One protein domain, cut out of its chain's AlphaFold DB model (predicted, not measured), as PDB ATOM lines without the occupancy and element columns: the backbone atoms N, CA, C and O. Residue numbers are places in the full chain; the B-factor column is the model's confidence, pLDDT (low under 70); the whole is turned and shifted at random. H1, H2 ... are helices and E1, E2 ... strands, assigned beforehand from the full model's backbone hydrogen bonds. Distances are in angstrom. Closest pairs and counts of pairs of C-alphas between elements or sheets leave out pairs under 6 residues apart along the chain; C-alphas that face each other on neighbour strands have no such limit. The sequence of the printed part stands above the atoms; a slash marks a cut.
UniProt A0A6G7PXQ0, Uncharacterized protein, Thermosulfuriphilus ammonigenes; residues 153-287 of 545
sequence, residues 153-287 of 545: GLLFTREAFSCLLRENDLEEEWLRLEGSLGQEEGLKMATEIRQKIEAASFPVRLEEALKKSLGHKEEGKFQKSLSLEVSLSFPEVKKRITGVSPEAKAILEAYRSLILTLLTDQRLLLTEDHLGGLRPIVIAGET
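Overview. This is residues 153 to 287 of the 545 residues of an uncharacterized protein of Thermosulfuriphilus ammonigenes (UniProt A0A6G7PXQ0). A twisted four-stranded sheet has the long helix H5 packed on one face, and H3 packs on H5 beyond it, with H2 folded back along part of H3. H1 and H4 lie by the E1 edge, and the loop 215 to 220 sticks out at one end. The 135 printed residues run E1 H1 H2 H3 H4 E2 E3 H5 E4, mixed helices and strands; the sheet order is E1 E4 E2 E3, all antiparallel. The whole is compact, radius of gyration of the C-alphas 15.1 A, yet elongated, spanning 50 by 30 by 24 A.

Along the chain. E1 is residues 153 to 156, from C-alpha 153 at (111.070, 90.236, 89.179). H1 is 158 to 167, H2 171 to 179, H3 184 to 199, 23.9 A long, and H4 204 to 214. E2 is 226 to 231, E3 238 to 244, H5 248 to 264, 24.6 A long, and E4 281 to 286, ending at (111.633, 84.671, 91.695).

Arrangement. N 154 and O 284 of E1 and E4 are 2.7 A apart, within hydrogen-bond range, as are N 229 and O 283 of E2 and E4, 2.8 A, and N 228 and O 241 of the hairpin E2 and E3, 2.8 A. H5 is on the sheet at a height of 8.8 A, slantwise to the strands. E3, H5 and E4 form a split strand-helix-strand unit, E2 between its strands, with a right-handed crossover. H4 and H5 on one face give two layers, strands and helices. H3 touches H5, Ala 190 to Leu 263, C-alphas 5.8 A apart. In all five helices every O i to N i+4 pair is within hydrogen-bond range.

Size, cuts and confidence. The printed part has no cut. The links H4 to E2 and H5 to E4 are long. Mean pLDDT of the printed part is 76.2, under 70 at, among others, 215 to 224 and 266 to 281.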
ATOM      1  N   GLY A 153     109.884  90.145  90.008       82.62
ATOM      2  CA  GLY A 153     111.070  90.236  89.179       82.62
ATOM      3  C   GLY A 153     111.687  91.625  89.100       82.62
ATOM      4  O   GLY A 153     111.081  92.624  89.488       82.62
ATOM      5  N   LEU A 154     112.914  91.663  88.596       86.31
ATOM      6  CA  LEU A 154     113.764  92.833  88.433       86.31
ATOM      7  C   LEU A 154     114.284  92.885  87.000       86.31
ATOM      8  O   LEU A 154     114.606  91.859  86.408       86.31
ATOM      9  N   LEU A 155     114.410  94.096  86.481       85.62
ATOM     10  CA  LEU A 155     114.926  94.396  85.163       85.62
ATOM     11  C   LEU A 155     116.266  95.118  85.266       85.62
ATOM     12  O   LEU A 155     116.323  96.225  85.797       85.62
ATOM     13  N   PHE A 156     117.309  94.524  84.700       87.56
ATOM     14  CA  PHE A 156     118.568  95.179  84.369       87.56
ATOM     15  C   PHE A 156     118.384  95.889  83.036       87.56
ATOM     16  O   PHE A 156     118.145  95.249  82.010       87.56
ATOM     17  N   THR A 157     118.440  97.214  83.059       84.06
ATOM     18  CA  THR A 157     118.167  98.028  81.874       84.06
ATOM     19  C   THR A 157     119.358  98.071  80.928       84.06
ATOM     20  O   THR A 157     120.485  97.729  81.290       84.06
ATOM     21  N   ARG A 158     119.131  98.608  79.724       81.25
ATOM     22  CA  ARG A 158     120.223  98.991  78.824       81.25
ATOM     23  C   ARG A 158     121.237  99.894  79.528       81.25
ATOM     24  O   ARG A 158     122.424  99.756  79.270       81.25
ATOM     25  N   GLU A 159     120.785 100.756  80.444       84.25
ATOM     26  CA  GLU A 159     121.655 101.650  81.206       84.25
ATOM     27  C   GLU A 159     122.515 100.938  82.254       84.25
ATOM     28  O   GLU A 159     123.664 101.331  82.448       84.25
ATOM     29  N   ALA A 160     122.029  99.851  82.869       87.19
ATOM     30  CA  ALA A 160     122.883  98.980  83.688       87.19
ATOM     31  C   ALA A 160     124.055  98.422  82.882       87.19
ATOM     32  O   ALA A 160     125.193  98.435  83.354       87.19
ATOM     33  N   PHE A 161     123.784  97.997  81.649       87.69
ATOM     34  CA  PHE A 161     124.824  97.510  80.759       87.69
ATOM     35  C   PHE A 161     125.768  98.637  80.305       87.69
ATOM     36  O   PHE A 161     126.983  98.473  80.378       87.69
ATOM     37  N   SER A 162     125.241  99.813  79.935       86.38
ATOM     38  CA  SER A 162     126.063 100.997  79.621       86.38
ATOM     39  C   SER A 162     127.002 101.362  80.765       86.38
ATOM     40  O   SER A 162     128.132 101.780  80.538       86.38
ATOM     41  N   CYS A 163     126.502 101.285  82.000       87.88
ATOM     42  CA  CYS A 163     127.256 101.622  83.200       87.88
ATOM     43  C   CYS A 163     128.421 100.646  83.397       87.88
ATOM     44  O   CYS A 163     129.531 101.085  83.674       87.88
ATOM     45  N   LEU A 164     128.181  99.343  83.196       90.81
ATOM     46  CA  LEU A 164     129.229  98.322  83.223       90.81
ATOM     47  C   LEU A 164     130.306  98.600  82.169       90.81
ATOM     48  O   LEU A 164     131.490  98.542  82.490       90.81
ATOM     49  N   LEU A 165     129.907  98.914  80.934       89.94
ATOM     50  CA  LEU A 165     130.859  99.194  79.859       89.94
ATOM     51  C   LEU A 165     131.697 100.444  80.147       89.94
ATOM     52  O   LEU A 165     132.911 100.395  79.993       89.94
ATOM     53  N   ARG A 166     131.070 101.542  80.589       89.38
ATOM     54  CA  ARG A 166     131.766 102.808  80.864       89.38
ATOM     55  C   ARG A 166     132.796 102.700  81.973       89.38
ATOM     56  O   ARG A 166     133.893 103.205  81.813       89.38
ATOM     57  N   GLU A 167     132.465 102.039  83.079       90.69
ATOM     58  CA  GLU A 167     133.408 101.912  84.200       90.69
ATOM     59  C   GLU A 167     134.555 100.929  83.931       90.69
ATOM     60  O   GLU A 167     135.497 100.868  84.715       90.69
ATOM     61  N   ASN A 168     134.489 100.172  82.833       91.62
ATOM     62  CA  ASN A 168     135.553  99.265  82.402       91.62
ATOM     63  C   ASN A 168     136.187  99.699  81.063       91.62
ATOM     64  O   ASN A 168     136.888  98.899  80.447       91.62
ATOM     65  N   ASP A 169     135.930 100.931  80.600       90.62
ATOM     66  CA  ASP A 169     136.455 101.498  79.346       90.62
ATOM     67  C   ASP A 169     136.137 100.665  78.081       90.62
ATOM     68  O   ASP A 169     136.910 100.612  77.126       90.62
ATOM     69  N   LEU A 170     134.970 100.008  78.051       90.75
ATOM     70  CA  LEU A 170     134.544  99.106  76.966       90.75
ATOM     71  C   LEU A 170     133.497  99.710  76.018       90.75
ATOM     72  O   LEU A 170     133.052  99.035  75.089       90.75
ATOM     73  N   GLU A 171     133.047 100.949  76.236       87.56
ATOM     74  CA  GLU A 171     131.913 101.511  75.484       87.56
ATOM     75  C   GLU A 171     132.224 101.703  73.989       87.56
ATOM     76  O   GLU A 171     131.413 101.329  73.139       87.56
ATOM     77  N   GLU A 172     133.416 102.200  73.650       86.38
ATOM     78  CA  GLU A 172     133.844 102.365  72.254       86.38
ATOM     79  C   GLU A 172     134.112 101.029  71.548       86.38
ATOM     80  O   GLU A 172     133.907 100.899  70.342       86.38
ATOM     81  N   GLU A 173     134.601 100.030  72.281       87.62
ATOM     82  CA  GLU A 173     134.854  98.686  71.749       87.62
ATOM     83  C   GLU A 173     133.547  97.970  71.452       87.62
ATOM     84  O   GLU A 173     133.387  97.383  70.384       87.62
ATOM     85  N   TRP A 174     132.584  98.092  72.365       86.25
ATOM     86  CA  TRP A 174     131.234  97.606  72.150       86.25
ATOM     87  C   TRP A 174     130.603  98.258  70.918       86.25
ATOM     88  O   TRP A 174     130.104  97.547  70.053       86.25
ATOM     89  N   LEU A 175     130.683  99.586  70.783       83.38
ATOM     90  CA  LEU A 175     130.134 100.299  69.625       83.38
ATOM     91  C   LEU A 175     130.771  99.844  68.298       83.38
ATOM     92  O   LEU A 175     130.081  99.715  67.288       83.38
ATOM     93  N   ARG A 176     132.080  99.563  68.299       83.56
ATOM     94  CA  ARG A 176     132.775  98.983  67.139       83.56
ATOM     95  C   ARG A 176     132.277  97.578  66.819       83.56
ATOM     96  O   ARG A 176     131.986  97.302  65.661       83.56
ATOM     97  N   LEU A 177     132.110  96.723  67.832       83.44
ATOM     98  CA  LEU A 177     131.528  95.394  67.652       83.44
ATOM     99  C   LEU A 177     130.133  95.481  67.020       83.44
ATOM    100  O   LEU A 177     129.876  94.751  66.069       83.44
ATOM    101  N   GLU A 178     129.268  96.381  67.504       79.25
ATOM    102  CA  GLU A 178     127.923  96.597  66.946       79.25
ATOM    103  C   GLU A 178     127.972  96.938  65.443       79.25
ATOM    104  O   GLU A 178     127.140  96.453  64.678       79.25
ATOM    105  N   GLY A 179     128.964  97.724  65.005       77.88
ATOM    106  CA  GLY A 179     129.161  98.092  63.597       77.88
ATOM    107  C   GLY A 179     129.781  97.004  62.708       77.88
ATOM    108  O   GLY A 179     129.646  97.071  61.487       77.88
ATOM    109  N   SER A 180     130.433  96.001  63.301       79.19
ATOM    110  CA  SER A 180     131.163  94.933  62.596       79.19
ATOM    111  C   SER A 180     130.505  93.552  62.728       79.19
ATOM    112  O   SER A 180     131.114  92.535  62.382       79.19
ATOM    113  N   LEU A 181     129.267  93.486  63.233       75.75
ATOM    114  CA  LEU A 181     128.518  92.234  63.352       75.75
ATOM    115  C   LEU A 181     128.388  91.534  61.992       75.75
ATOM    116  O   LEU A 181     128.073  92.148  60.976       75.75
ATOM    117  N   GLY A 182     128.636  90.221  61.979       69.88
ATOM    118  CA  GLY A 182     128.488  89.381  60.782       69.88
ATOM    119  C   GLY A 182     129.737  89.341  59.905       69.88
ATOM    120  O   GLY A 182     129.774  88.606  58.920       69.88
ATOM    121  N   GLN A 183     130.775  90.082  60.289       79.75
ATOM    122  CA  GLN A 183     132.089  90.082  59.656       79.75
ATOM    123  C   GLN A 183     133.087  89.271  60.498       79.75
ATOM    124  O   GLN A 183     132.934  89.141  61.714       79.75
ATOM    125  N   GLU A 184     134.153  88.755  59.875       78.19
ATOM    126  CA  GLU A 184     135.215  88.018  60.587       78.19
ATOM    127  C   GLU A 184     135.897  88.884  61.665       78.19
ATOM    128  O   GLU A 184     136.277  88.395  62.730       78.19
ATOM    129  N   GLU A 185     136.012  90.189  61.413       80.25
ATOM    130  CA  GLU A 185     136.555  91.165  62.360       80.25
ATOM    131  C   GLU A 185     135.703  91.268  63.635       80.25
ATOM    132  O   GLU A 185     136.244  91.248  64.743       80.25
ATOM    133  N   GLY A 186     134.372  91.244  63.499       79.69
ATOM    134  CA  GLY A 186     133.448  91.226  64.633       79.69
ATOM    135  C   GLY A 186     133.635  90.005  65.538       79.69
ATOM    136  O   GLY A 186     133.480  90.112  66.755       79.69
ATOM    137  N   LEU A 187     134.020  88.843  64.992       77.19
ATOM    138  CA  LEU A 187     134.268  87.628  65.783       77.19
ATOM    139  C   LEU A 187     135.500  87.765  66.689       77.19
ATOM    140  O   LEU A 187     135.478  87.354  67.856       77.19
ATOM    141  N   LYS A 188     136.568  88.378  66.167       82.81
ATOM    142  CA  LYS A 188     137.786  88.667  66.937       82.81
ATOM    143  C   LYS A 188     137.482  89.688  68.035       82.81
ATOM    144  O   LYS A 188     137.749  89.408  69.203       82.81
ATOM    145  N   MET A 189     136.791  90.778  67.690       84.50
ATOM    146  CA  MET A 189     136.378  91.817  68.643       84.50
ATOM    147  C   MET A 189     135.493  91.275  69.774       84.50
ATOM    148  O   MET A 189     135.721  91.592  70.937       84.50
ATOM    149  N   ALA A 190     134.511  90.415  69.482       83.69
ATOM    150  CA  ALA A 190     133.681  89.833  70.539       83.69
ATOM    151  C   ALA A 190     134.470  88.922  71.479       83.69
ATOM    152  O   ALA A 190     134.185  88.893  72.674       83.69
ATOM    153  N   THR A 191     135.469  88.201  70.963       86.25
ATOM    154  CA  THR A 191     136.348  87.366  71.793       86.25
ATOM    155  C   THR A 191     137.191  88.229  72.736       86.25
ATOM    156  O   THR A 191     137.312  87.903  73.916       86.25
ATOM    157  N   GLU A 192     137.713  89.356  72.248       88.44
ATOM    158  CA  GLU A 192     138.462  90.329  73.051       88.44
ATOM    159  C   GLU A 192     137.578  90.988  74.121       88.44
ATOM    160  O   GLU A 192     137.907  90.958  75.308       88.44
ATOM    161  N   ILE A 193     136.410  91.508  73.731       89.00
ATOM    162  CA  ILE A 193     135.442  92.121  74.655       89.00
ATOM    163  C   ILE A 193     134.984  91.105  75.704       89.00
ATOM    164  O   ILE A 193     134.861  91.443  76.880       89.00
ATOM    165  N   ARG A 194     134.780  89.839  75.321       90.00
ATOM    166  CA  ARG A 194     134.414  88.766  76.252       90.00
ATOM    167  C   ARG A 194     135.466  88.590  77.349       90.00
ATOM    168  O   ARG A 194     135.090  88.552  78.517       90.00
ATOM    169  N   GLN A 195     136.751  88.516  76.996       90.69
ATOM    170  CA  GLN A 195     137.839  88.397  77.979       90.69
ATOM    171  C   GLN A 195     137.864  89.597  78.934       90.69
ATOM    172  O   GLN A 195     138.050  89.433  80.139       90.69
ATOM    173  N   LYS A 196     137.608  90.804  78.416       92.50
ATOM    174  CA  LYS A 196     137.543  92.015  79.240       92.50
ATOM    175  C   LYS A 196     136.338  92.027  80.179       92.50
ATOM    176  O   LYS A 196     136.496  92.349  81.350       92.50
ATOM    177  N   ILE A 197     135.154  91.617  79.718       91.06
ATOM    178  CA  ILE A 197     133.950  91.505  80.565       91.06
ATOM    179  C   ILE A 197     134.109  90.412  81.632       91.06
ATOM    180  O   ILE A 197     133.574  90.538  82.735       91.06
ATOM    181  N   GLU A 198     134.850  89.344  81.334       92.62
ATOM    182  CA  GLU A 198     135.158  88.288  82.302       92.62
ATOM    183  C   GLU A 198     135.991  88.820  83.479       92.62
ATOM    184  O   GLU A 198     135.696  88.496  84.631       92.62
ATOM    185  N   ALA A 199     136.953  89.706  83.200       91.25
ATOM    186  CA  ALA A 199     137.775  90.379  84.206       91.25
ATOM    187  C   ALA A 199     137.142  91.659  84.799       91.25
ATOM    188  O   ALA A 199     137.637  92.173  85.803       91.25
ATOM    189  N   ALA A 200     136.061  92.175  84.205       91.38
ATOM    190  CA  ALA A 200     135.453  93.453  84.570       91.38
ATOM    191  C   ALA A 200     134.883  93.458  85.993       91.38
ATOM    192  O   ALA A 200     134.131  92.557  86.389       91.38
ATOM    193  N   SER A 201     135.153  94.521  86.748       90.62
ATOM    194  CA  SER A 201     134.480  94.784  88.021       90.62
ATOM    195  C   SER A 201     133.106  95.409  87.789       90.62
ATOM    196  O   SER A 201     132.916  96.214  86.875       90.62
ATOM    197  N   PHE A 202     132.133  95.050  88.628       90.69
ATOM    198  CA  PHE A 202     130.815  95.671  88.571       90.69
ATOM    199  C   PHE A 202     130.824  97.060  89.217       90.69
ATOM    200  O   PHE A 202     131.387  97.204  90.304       90.69
ATOM    201  N   PRO A 203     130.144  98.048  88.608       90.69
ATOM    202  CA  PRO A 203     129.956  99.360  89.203       90.69
ATOM    203  C   PRO A 203     129.342  99.334  90.597       90.69
ATOM    204  O   PRO A 203     128.284  98.725  90.794       90.69
ATOM    205  N   VAL A 204     129.918 100.095  91.536       88.12
ATOM    206  CA  VAL A 204     129.358 100.262  92.894       88.12
ATOM    207  C   VAL A 204     127.914 100.757  92.810       88.12
ATOM    208  O   VAL A 204     127.028 100.231  93.476       88.12
ATOM    209  N   ARG A 205     127.643 101.696  91.897       87.31
ATOM    210  CA  ARG A 205     126.301 102.239  91.662       87.31
ATOM    211  C   ARG A 205     125.293 101.173  91.210       87.31
ATOM    212  O   ARG A 205     124.121 101.243  91.584       87.31
ATOM    213  N   LEU A 206     125.722 100.198  90.404       89.56
ATOM    214  CA  LEU A 206     124.874  99.085  89.962       89.56
ATOM    215  C   LEU A 206     124.597  98.122  91.118       89.56
ATOM    216  O   LEU A 206     123.451  97.711  91.310       89.56
ATOM    217  N   GLU A 207     125.619  97.809  91.913       89.12
ATOM    218  CA  GLU A 207     125.478  96.967  93.100       89.12
ATOM    219  C   GLU A 207     124.546  97.608  94.139       89.12
ATOM    220  O   GLU A 207     123.649  96.946  94.664       89.12
ATOM    221  N   GLU A 208     124.688  98.910  94.392       86.94
ATOM    222  CA  GLU A 208     123.802  99.683  95.264       86.94
ATOM    223  C   GLU A 208     122.367  99.731  94.737       86.94
ATOM    224  O   GLU A 208     121.421  99.545  95.505       86.94
ATOM    225  N   ALA A 209     122.174  99.937  93.430       86.69
ATOM    226  CA  ALA A 209     120.847  99.931  92.817       86.69
ATOM    227  C   ALA A 209     120.157  98.563  92.954       86.69
ATOM    228  O   ALA A 209     118.953  98.497  93.234       86.69
ATOM    229  N   LEU A 210     120.918  97.475  92.805       88.06
ATOM    230  CA  LEU A 210     120.437  96.112  92.999       88.06
ATOM    231  C   LEU A 210     120.099  95.850  94.469       88.06
ATOM    232  O   LEU A 210     118.978  95.450  94.771       88.06
ATOM    233  N   LYS A 211     121.016  96.163  95.393       84.94
ATOM    234  CA  LYS A 211     120.793  96.059  96.845       84.94
ATOM    235  C   LYS A 211     119.578  96.864  97.291       84.94
ATOM    236  O   LYS A 211     118.782  96.363  98.073       84.94
ATOM    237  N   LYS A 212     119.380  98.076  96.770       82.56
ATOM    238  CA  LYS A 212     118.211  98.916  97.074       82.56
ATOM    239  C   LYS A 212     116.902  98.315  96.561       82.56
ATOM    240  O   LYS A 212     115.872  98.472  97.216       82.56
ATOM    241  N   SER A 213     116.942  97.652  95.406       78.75
ATOM    242  CA  SER A 213     115.776  96.980  94.819       78.75
ATOM    243  C   SER A 213     115.443  95.667  95.534       78.75
ATOM    244  O   SER A 213     114.270  95.339  95.663       78.75
ATOM    245  N   LEU A 214     116.453  94.956  96.047       75.50
ATOM    246  CA  LEU A 214     116.290  93.751  96.871       75.50
ATOM    247  C   LEU A 214     115.932  94.072  98.334       75.50
ATOM    248  O   LEU A 214     115.228  93.309  98.980       75.50
ATOM    249  N   GLY A 215     116.437  95.193  98.857       60.19
ATOM    250  CA  GLY A 215     116.385  95.589 100.265       60.19
ATOM    251  C   GLY A 215     115.286  96.586 100.628       60.19
ATOM    252  O   GLY A 215     115.277  97.069 101.761       60.19
ATOM    253  N   HIS A 216     114.363  96.923  99.714       51.41
ATOM    254  CA  HIS A 216     113.114  97.565 100.131       51.41
ATOM    255  C   HIS A 216     112.406  96.615 101.098       51.41
ATOM    256  O   HIS A 216     111.943  95.549 100.705       51.41
ATOM    257  N   LYS A 217     112.409  97.020 102.372       38.12
ATOM    258  CA  LYS A 217     111.864  96.351 103.554       38.12
ATOM    259  C   LYS A 217     110.337  96.196 103.484       38.12
ATOM    260  O   LYS A 217     109.623  96.691 104.345       38.12
ATOM    261  N   GLU A 218     109.828  95.512 102.474       36.31
ATOM    262  CA  GLU A 218     108.747  94.573 102.732       36.31
ATOM    263  C   GLU A 218     109.457  93.264 103.056       36.31
ATOM    264  O   GLU A 218     110.097  92.661 102.194       36.31
ATOM    265  N   GLU A 219     109.451  92.889 104.331       32.66
ATOM    266  CA  GLU A 219     109.952  91.600 104.792       32.66
ATOM    267  C   GLU A 219     109.387  90.484 103.890       32.66
ATOM    268  O   GLU A 219     108.215  90.136 103.975       32.66
ATOM    269  N   GLY A 220     110.217  89.928 102.997       40.44
ATOM    270  CA  GLY A 220     110.002  88.580 102.468       40.44
ATOM    271  C   GLY A 220     109.721  88.348 100.979       40.44
ATOM    272  O   GLY A 220     109.432  87.203 100.649       40.44
ATOM    273  N   LYS A 221     109.837  89.311 100.051       51.06
ATOM    274  CA  LYS A 221     109.485  89.014  98.636       51.06
ATOM    275  C   LYS A 221     110.492  88.170  97.841       51.06
ATOM    276  O   LYS A 221     110.077  87.328  97.060       51.06
ATOM    277  N   PHE A 222     111.801  88.302  98.065       55.56
ATOM    278  CA  PHE A 222     112.810  87.454  97.402       55.56
ATOM    279  C   PHE A 222     113.560  86.573  98.410       55.56
ATOM    280  O   PHE A 222     114.761  86.718  98.612       55.56
ATOM    281  N   GLN A 223     112.847  85.659  99.074       54.66
ATOM    282  CA  GLN A 223     113.458  84.671  99.985       54.66
ATOM    283  C   GLN A 223     113.955  83.399  99.272       54.66
ATOM    284  O   GLN A 223     114.520  82.514  99.911       54.66
ATOM    285  N   LYS A 224     113.734  83.281  97.958       66.56
ATOM    286  CA  LYS A 224     114.018  82.074  97.167       66.56
ATOM    287  C   LYS A 224     115.078  82.325  96.096       66.56
ATOM    288  O   LYS A 224     115.475  83.460  95.844       66.56
ATOM    289  N   SER A 225     115.519  81.246  95.451       76.00
ATOM    290  CA  SER A 225     116.382  81.318  94.272       76.00
ATOM    291  C   SER A 225     115.745  82.143  93.153       76.00
ATOM    292  O   SER A 225     114.524  82.223  93.032       76.00
ATOM    293  N   LEU A 226     116.577  82.712  92.293       78.88
ATOM    294  CA  LEU A 226     116.174  83.507  91.144       78.88
ATOM    295  C   LEU A 226     116.413  82.746  89.840       78.88
ATOM    296  O   LEU A 226     117.336  81.936  89.710       78.88
ATOM    297  N   SER A 227     115.565  83.042  88.865       76.50
ATOM    298  CA  SER A 227     115.723  82.640  87.479       76.50
ATOM    299  C   SER A 227     116.022  83.901  86.697       76.50
ATOM    300  O   SER A 227     115.176  84.789  86.604       76.50
ATOM    301  N   LEU A 228     117.230  83.988  86.157       79.25
ATOM    302  CA  LEU A 228     117.645  85.099  85.325       79.25
ATOM    303  C   LEU A 228     117.505  84.707  83.863       79.25
ATOM    304  O   LEU A 228     117.908  83.617  83.455       79.25
ATOM    305  N   GLU A 229     116.969  85.615  83.069       75.12
ATOM    306  CA  GLU A 229     116.833  85.464  81.632       75.12
ATOM    307  C   GLU A 229     117.332  86.723  80.935       75.12
ATOM    308  O   GLU A 229     116.984  87.835  81.325       75.12
ATOM    309  N   VAL A 230     118.148  86.553  79.898       71.81
ATOM    310  CA  VAL A 230     118.411  87.640  78.954       71.81
ATOM    311  C   VAL A 230     117.276  87.683  77.955       71.81
ATOM    312  O   VAL A 230     116.984  86.671  77.316       71.81
ATOM    313  N   SER A 231     116.733  88.879  77.763       66.81
ATOM    314  CA  SER A 231     116.001  89.242  76.561       66.81
ATOM    315  C   SER A 231     116.807  90.282  75.794       66.81
ATOM    316  O   SER A 231     117.306  91.257  76.362       66.81
ATOM    317  N   LEU A 232     116.908  90.096  74.485       62.06
ATOM    318  CA  LEU A 232     117.258  91.190  73.589       62.06
ATOM    319  C   LEU A 232     115.977  91.892  73.137       62.06
ATOM    320  O   LEU A 232     114.866  91.458  73.454       62.06
ATOM    321  N   SER A 233     116.136  92.982  72.389       49.56
ATOM    322  CA  SER A 233     115.032  93.701  71.737       49.56
ATOM    323  C   SER A 233     114.206  92.804  70.795       49.56
ATOM    324  O   SER A 233     113.124  93.199  70.372       49.56
ATOM    325  N   PHE A 234     114.687  91.584  70.532       52.00
ATOM    326  CA  PHE A 234     114.088  90.585  69.664       52.00
ATOM    327  C   PHE A 234     113.692  89.319  70.452       52.00
ATOM    328  O   PHE A 234     114.471  88.823  71.272       52.00
ATOM    329  N   PRO A 235     112.489  88.765  70.215       50.22
ATOM    330  CA  PRO A 235     111.935  87.652  70.992       50.22
ATOM    331  C   PRO A 235     112.594  86.283  70.738       50.22
ATOM    332  O   PRO A 235     112.277  85.328  71.455       50.22
ATOM    333  N   GLU A 236     113.484  86.173  69.753       53.59
ATOM    334  CA  GLU A 236     114.118  84.920  69.312       53.59
ATOM    335  C   GLU A 236     115.325  84.517  70.171       53.59
ATOM    336  O   GLU A 236     115.675  83.340  70.247       53.59
ATOM    337  N   VAL A 237     115.922  85.477  70.885       58.78
ATOM    338  CA  VAL A 237     117.128  85.266  71.690       58.78
ATOM    339  C   VAL A 237     116.778  85.253  73.167       58.78
ATOM    340  O   VAL A 237     116.556  86.300  73.777       58.78
ATOM    341  N   LYS A 238     116.751  84.055  73.757       66.38
ATOM    342  CA  LYS A 238     116.479  83.864  75.186       66.38
ATOM    343  C   LYS A 238     117.460  82.872  75.775       66.38
ATOM    344  O   LYS A 238     117.460  81.698  75.411       66.38
ATOM    345  N   LYS A 239     118.270  83.338  76.723       76.44
ATOM    346  CA  LYS A 239     119.170  82.477  77.497       76.44
ATOM    347  C   LYS A 239     118.857  82.617  78.971       76.44
ATOM    348  O   LYS A 239     118.675  83.728  79.464       76.44
ATOM    349  N   ARG A 240     118.796  81.485  79.668       79.38
ATOM    350  CA  ARG A 240     118.349  81.413  81.059       79.38
ATOM    351  C   ARG A 240     119.377  80.750  81.957       79.38
ATOM    352  O   ARG A 240     120.060  79.817  81.538       79.38
ATOM    353  N   ILE A 241     119.434  81.218  83.195       82.62
ATOM    354  CA  ILE A 241     120.116  80.573  84.314       82.62
ATOM    355  C   ILE A 241     119.113  80.507  85.467       82.62
ATOM    356  O   ILE A 241     118.529  81.521  85.839       82.62
ATOM    357  N   THR A 242     118.885  79.320  86.017       83.19
ATOM    358  CA  THR A 242     117.993  79.094  87.163       83.19
ATOM    359  C   THR A 242     118.803  78.763  88.416       83.19
ATOM    360  O   THR A 242     119.970  78.388  88.323       83.19
ATOM    361  N   GLY A 243     118.188  78.887  89.595       81.88
ATOM    362  CA  GLY A 243     118.816  78.470  90.856       81.88
ATOM    363  C   GLY A 243     119.839  79.464  91.412       81.88
ATOM    364  O   GLY A 243     120.688  79.082  92.212       81.88
ATOM    365  N   VAL A 244     119.777  80.732  91.005       85.06
ATOM    366  CA  VAL A 244     120.727  81.759  91.453       85.06
ATOM    367  C   VAL A 244     120.370  82.226  92.863       85.06
ATOM    368  O   VAL A 244     119.199  82.456  93.156       85.06
ATOM    369  N   SER A 245     121.359  82.352  93.750       84.19
ATOM    370  CA  SER A 245     121.142  82.891  95.102       84.19
ATOM    371  C   SER A 245     120.593  84.329  95.032       84.19
ATOM    372  O   SER A 245     121.040  85.092  94.174       84.19
ATOM    373  N   PRO A 246     119.658  84.733  95.916       81.00
ATOM    374  CA  PRO A 246     119.136  86.103  95.959       81.00
ATOM    375  C   PRO A 246     120.165  87.148  96.437       81.00
ATOM    376  O   PRO A 246     119.858  88.336  96.524       81.00
ATOM    377  N   GLU A 247     121.398  86.739  96.742       84.94
ATOM    378  CA  GLU A 247     122.499  87.644  97.064       84.94
ATOM    379  C   GLU A 247     122.925  88.486  95.852       84.94
ATOM    380  O   GLU A 247     123.178  87.966  94.765       84.94
ATOM    381  N   ALA A 248     123.107  89.795  96.061       85.81
ATOM    382  CA  ALA A 248     123.487  90.735  95.002       85.81
ATOM    383  C   ALA A 248     124.730  90.283  94.210       85.81
ATOM    384  O   ALA A 248     124.754  90.399  92.988       85.81
ATOM    385  N   LYS A 249     125.734  89.711  94.889       87.69
ATOM    386  CA  LYS A 249     126.958  89.210  94.251       87.69
ATOM    387  C   LYS A 249     126.677  88.044  93.296       87.69
ATOM    388  O   LYS A 249     127.122  88.083  92.153       87.69
ATOM    389  N   ALA A 250     125.890  87.058  93.728       88.00
ATOM    390  CA  ALA A 250     125.521  85.908  92.904       88.00
ATOM    391  C   ALA A 250     124.680  86.321  91.683       88.00
ATOM    392  O   ALA A 250     124.881  85.812  90.581       88.00
ATOM    393  N   ILE A 251     123.775  87.290  91.856       88.62
ATOM    394  CA  ILE A 251     122.963  87.848  90.764       88.62
ATOM    395  C   ILE A 251     123.845  88.558  89.736       88.62
ATOM    396  O   ILE A 251     123.660  88.359  88.536       88.62
ATOM    397  N   LEU A 252     124.809  89.367  90.180       90.88
ATOM    398  CA  LEU A 252     125.744  90.057  89.290       90.88
ATOM    399  C   LEU A 252     126.662  89.069  88.551       90.88
ATOM    400  O   LEU A 252     126.892  89.218  87.353       90.88
ATOM    401  N   GLU A 253     127.135  88.012  89.209       91.06
ATOM    402  CA  GLU A 253     127.903  86.946  88.550       91.06
ATOM    403  C   GLU A 253     127.070  86.198  87.499       91.06
ATOM    404  O   GLU A 253     127.542  85.955  86.383       91.06
ATOM    405  N   ALA A 254     125.803  85.902  87.798       89.25
ATOM    406  CA  ALA A 254     124.879  85.321  86.830       89.25
ATOM    407  C   ALA A 254     124.585  86.285  85.664       89.25
ATOM    408  O   ALA A 254     124.554  85.858  84.509       89.25
ATOM    409  N   TYR A 255     124.443  87.586  85.942       90.25
ATOM    410  CA  TYR A 255     124.319  88.640  84.933       90.25
ATOM    411  C   TYR A 255     125.546  88.682  84.006       90.25
ATOM    412  O   TYR A 255     125.385  88.684  82.784       90.25
ATOM    413  N   ARG A 256     126.768  88.595  84.557       91.00
ATOM    414  CA  ARG A 256     128.008  88.471  83.768       91.00
ATOM    415  C   ARG A 256     127.974  87.229  82.877       91.00
ATOM    416  O   ARG A 256     128.197  87.335  81.677       91.00
ATOM    417  N   SER A 257     127.667  86.059  83.441       89.31
ATOM    418  CA  SER A 257     127.621  84.787  82.697       89.31
ATOM    419  C   SER A 257     126.638  84.831  81.520       89.31
ATOM    420  O   SER A 257     126.919  84.325  80.428       89.31
ATOM    421  N   LEU A 258     125.494  85.481  81.725       86.69
ATOM    422  CA  LEU A 258     124.494  85.720  80.697       86.69
ATOM    423  C   LEU A 258     125.036  86.591  79.553       86.69
ATOM    424  O   LEU A 258     124.933  86.178  78.399       86.69
ATOM    425  N   ILE A 259     125.685  87.720  79.858       85.56
ATOM    426  CA  ILE A 259     126.340  88.587  78.860       85.56
ATOM    427  C   ILE A 259     127.423  87.824  78.084       85.56
ATOM    428  O   ILE A 259     127.453  87.866  76.856       85.56
ATOM    429  N   LEU A 260     128.293  87.088  78.784       87.31
ATOM    430  CA  LEU A 260     129.367  86.309  78.157       87.31
ATOM    431  C   LEU A 260     128.818  85.235  77.208       87.31
ATOM    432  O   LEU A 260     129.429  84.939  76.181       87.31
ATOM    433  N   THR A 261     127.646  84.671  77.524       82.69
ATOM    434  CA  THR A 261     126.980  83.713  76.632       82.69
ATOM    435  C   THR A 261     126.546  84.381  75.325       82.69
ATOM    436  O   THR A 261     126.755  83.801  74.264       82.69
ATOM    437  N   LEU A 262     126.005  85.604  75.378       77.06
ATOM    438  CA  LEU A 262     125.604  86.353  74.176       77.06
ATOM    439  C   LEU A 262     126.795  86.648  73.263       77.06
ATOM    440  O   LEU A 262     126.685  86.524  72.051       77.06
ATOM    441  N   LEU A 263     127.945  86.992  73.847       77.81
ATOM    442  CA  LEU A 263     129.178  87.234  73.090       77.81
ATOM    443  C   LEU A 263     129.772  85.967  72.464       77.81
ATOM    444  O   LEU A 263     130.588  86.065  71.552       77.81
ATOM    445  N   THR A 264     129.377  84.787  72.946       77.56
ATOM    446  CA  THR A 264     129.832  83.502  72.397       77.56
ATOM    447  C   THR A 264     129.028  83.099  71.158       77.56
ATOM    448  O   THR A 264     129.585  82.492  70.247       77.56
ATOM    449  N   ASP A 265     127.740  83.449  71.094       71.25
ATOM    450  CA  ASP A 265     126.860  83.132  69.964       71.25
ATOM    451  C   ASP A 265     126.401  84.411  69.249       71.25
ATOM    452  O   ASP A 265     125.325  84.950  69.502       71.25
ATOM    453  N   GLN A 266     127.231  84.905  68.323       62.91
ATOM    454  CA  GLN A 266     126.945  86.137  67.577       62.91
ATOM    455  C   GLN A 266     125.716  86.048  66.672       62.91
ATOM    456  O   GLN A 266     125.198  87.088  66.276       62.91
ATOM    457  N   ARG A 267     125.197  84.849  66.365       61.03
ATOM    458  CA  ARG A 267     123.921  84.721  65.636       61.03
ATOM    459  C   ARG A 267     122.778  85.371  66.408       61.03
ATOM    460  O   ARG A 267     121.856  85.898  65.803       61.03
ATOM    461  N   LEU A 268     122.892  85.396  67.735       59.31
ATOM    462  CA  LEU A 268     121.967  86.083  68.628       59.31
ATOM    463  C   LEU A 268     122.081  87.616  68.547       59.31
ATOM    464  O   LEU A 268     121.164  88.322  68.945       59.31
ATOM    465  N   LEU A 269     123.200  88.144  68.050       61.31
ATOM    466  CA  LEU A 269     123.403  89.577  67.818       61.31
ATOM    467  C   LEU A 269     123.045  89.984  66.377       61.31
ATOM    468  O   LEU A 269     122.926  91.170  66.098       61.31
ATOM    469  N   LEU A 270     122.874  89.009  65.477       55.03
ATOM    470  CA  LEU A 270     122.702  89.190  64.032       55.03
ATOM    471  C   LEU A 270     121.250  89.220  63.548       55.03
ATOM    472  O   LEU A 270     121.038  89.320  62.343       55.03
ATOM    473  N   THR A 271     120.258  89.103  64.434       53.34
ATOM    474  CA  THR A 271     118.843  89.176  64.041       53.34
ATOM    475  C   THR A 271     118.574  90.525  63.371       53.34
ATOM    476  O   THR A 271     118.711  91.570  64.011       53.34
ATOM    477  N   GLU A 272     118.302  90.475  62.065       39.47
ATOM    478  CA  GLU A 272     118.214  91.620  61.161       39.47
ATOM    479  C   GLU A 272     117.099  92.602  61.558       39.47
ATOM    480  O   GLU A 272     116.101  92.242  62.178       39.47
ATOM    481  N   ASP A 273     117.295  93.845  61.121       37.72
ATOM    482  CA  ASP A 273     116.368  94.973  61.131       37.72
ATOM    483  C   ASP A 273     116.224  95.825  62.417       37.72
ATOM    484  O   ASP A 273     115.460  95.573  63.345       37.72
ATOM    485  N   HIS A 274     116.886  96.986  62.312       37.41
ATOM    486  CA  HIS A 274     116.516  98.303  62.843       37.41
ATOM    487  C   HIS A 274     117.121  98.790  64.181       37.41
ATOM    488  O   HIS A 274     116.890  98.274  65.268       37.41
ATOM    489  N   LEU A 275     117.849  99.910  64.033       33.88
ATOM    490  CA  LEU A 275     118.053 101.064  64.926       33.88
ATOM    491  C   LEU A 275     118.135 100.810  66.448       33.88
ATOM    492  O   LEU A 275     117.164 100.959  67.183       33.88
ATOM    493  N   GLY A 276     119.371 100.631  66.929       40.78
ATOM    494  CA  GLY A 276     119.810 101.102  68.249       40.78
ATOM    495  C   GLY A 276     119.306 100.296  69.450       40.78
ATOM    496  O   GLY A 276     118.417 100.735  70.187       40.78
ATOM    497  N   GLY A 277     119.915  99.138  69.726       53.28
ATOM    498  CA  GLY A 277     119.540  98.389  70.928       53.28
ATOM    499  C   GLY A 277     120.119  96.994  71.121       53.28
ATOM    500  O   GLY A 277     119.377  96.132  71.588       53.28
ATOM    501  N   LEU A 278     121.404  96.766  70.825       53.72
ATOM    502  CA  LEU A 278     122.082  95.483  71.101       53.72
ATOM    503  C   LEU A 278     122.444  95.299  72.587       53.72
ATOM    504  O   LEU A 278     122.943  94.251  72.989       53.72
ATOM    505  N   ARG A 279     122.168  96.304  73.429       67.31
ATOM    506  CA  ARG A 279     122.397  96.228  74.875       67.31
ATOM    507  C   ARG A 279     121.407  95.241  75.513       67.31
ATOM    508  O   ARG A 279     120.197  95.485  75.438       67.31
ATOM    509  N   PRO A 280     121.890  94.159  76.150       64.94
ATOM    510  CA  PRO A 280     121.027  93.145  76.722       64.94
ATOM    511  C   PRO A 280     120.251  93.665  77.916       64.94
ATOM    512  O   PRO A 280     120.745  94.445  78.733       64.94
ATOM    513  N   ILE A 281     119.033  93.159  78.027       69.94
ATOM    514  CA  ILE A 281     118.147  93.393  79.146       69.94
ATOM    515  C   ILE A 281     118.064  92.079  79.914       69.94
ATOM    516  O   ILE A 281     117.770  91.036  79.332       69.94
ATOM    517  N   VAL A 282     118.348  92.103  81.216       73.94
ATOM    518  CA  VAL A 282     118.283  90.889  82.047       73.94
ATOM    519  C   VAL A 282     117.131  90.977  83.021       73.94
ATOM    520  O   VAL A 282     116.992  91.942  83.763       73.94
ATOM    521  N   ILE A 283     116.294  89.953  83.003       75.75
ATOM    522  CA  ILE A 283     115.118  89.817  83.842       75.75
ATOM    523  C   ILE A 283     115.460  88.787  84.907       75.75
ATOM    524  O   ILE A 283     115.700  87.629  84.587       75.75
ATOM    525  N   ALA A 284     115.492  89.194  86.168       73.38
ATOM    526  CA  ALA A 284     115.622  88.286  87.298       73.38
ATOM    527  C   ALA A 284     114.239  88.078  87.908       73.38
ATOM    528  O   ALA A 284     113.675  89.028  88.435       73.38
ATOM    529  N   GLY A 285     113.682  86.874  87.829       72.75
ATOM    530  CA  GLY A 285     112.400  86.521  88.441       72.75
ATOM    531  C   GLY A 285     112.574  85.581  89.629       72.75
ATOM    532  O   GLY A 285     113.501  84.770  89.648       72.75
ATOM    533  N   GLU A 286     111.679  85.652  90.609       74.25
ATOM    534  CA  GLU A 286     111.633  84.671  91.695       74.25
ATOM    535  C   GLU A 286     111.384  83.266  91.126       74.25
ATOM    536  O   GLU A 286     110.476  83.051  90.321       74.25
ATOM    537  N   THR A 287     112.202  82.297  91.536       71.12
ATOM    538  CA  THR A 287     111.983  80.884  91.228       71.12
ATOM    539  C   THR A 287     111.252  80.233  92.382       71.12
ATOM    540  O   THR A 287     111.753  80.152  93.503       71.12
TER     541      THR A 287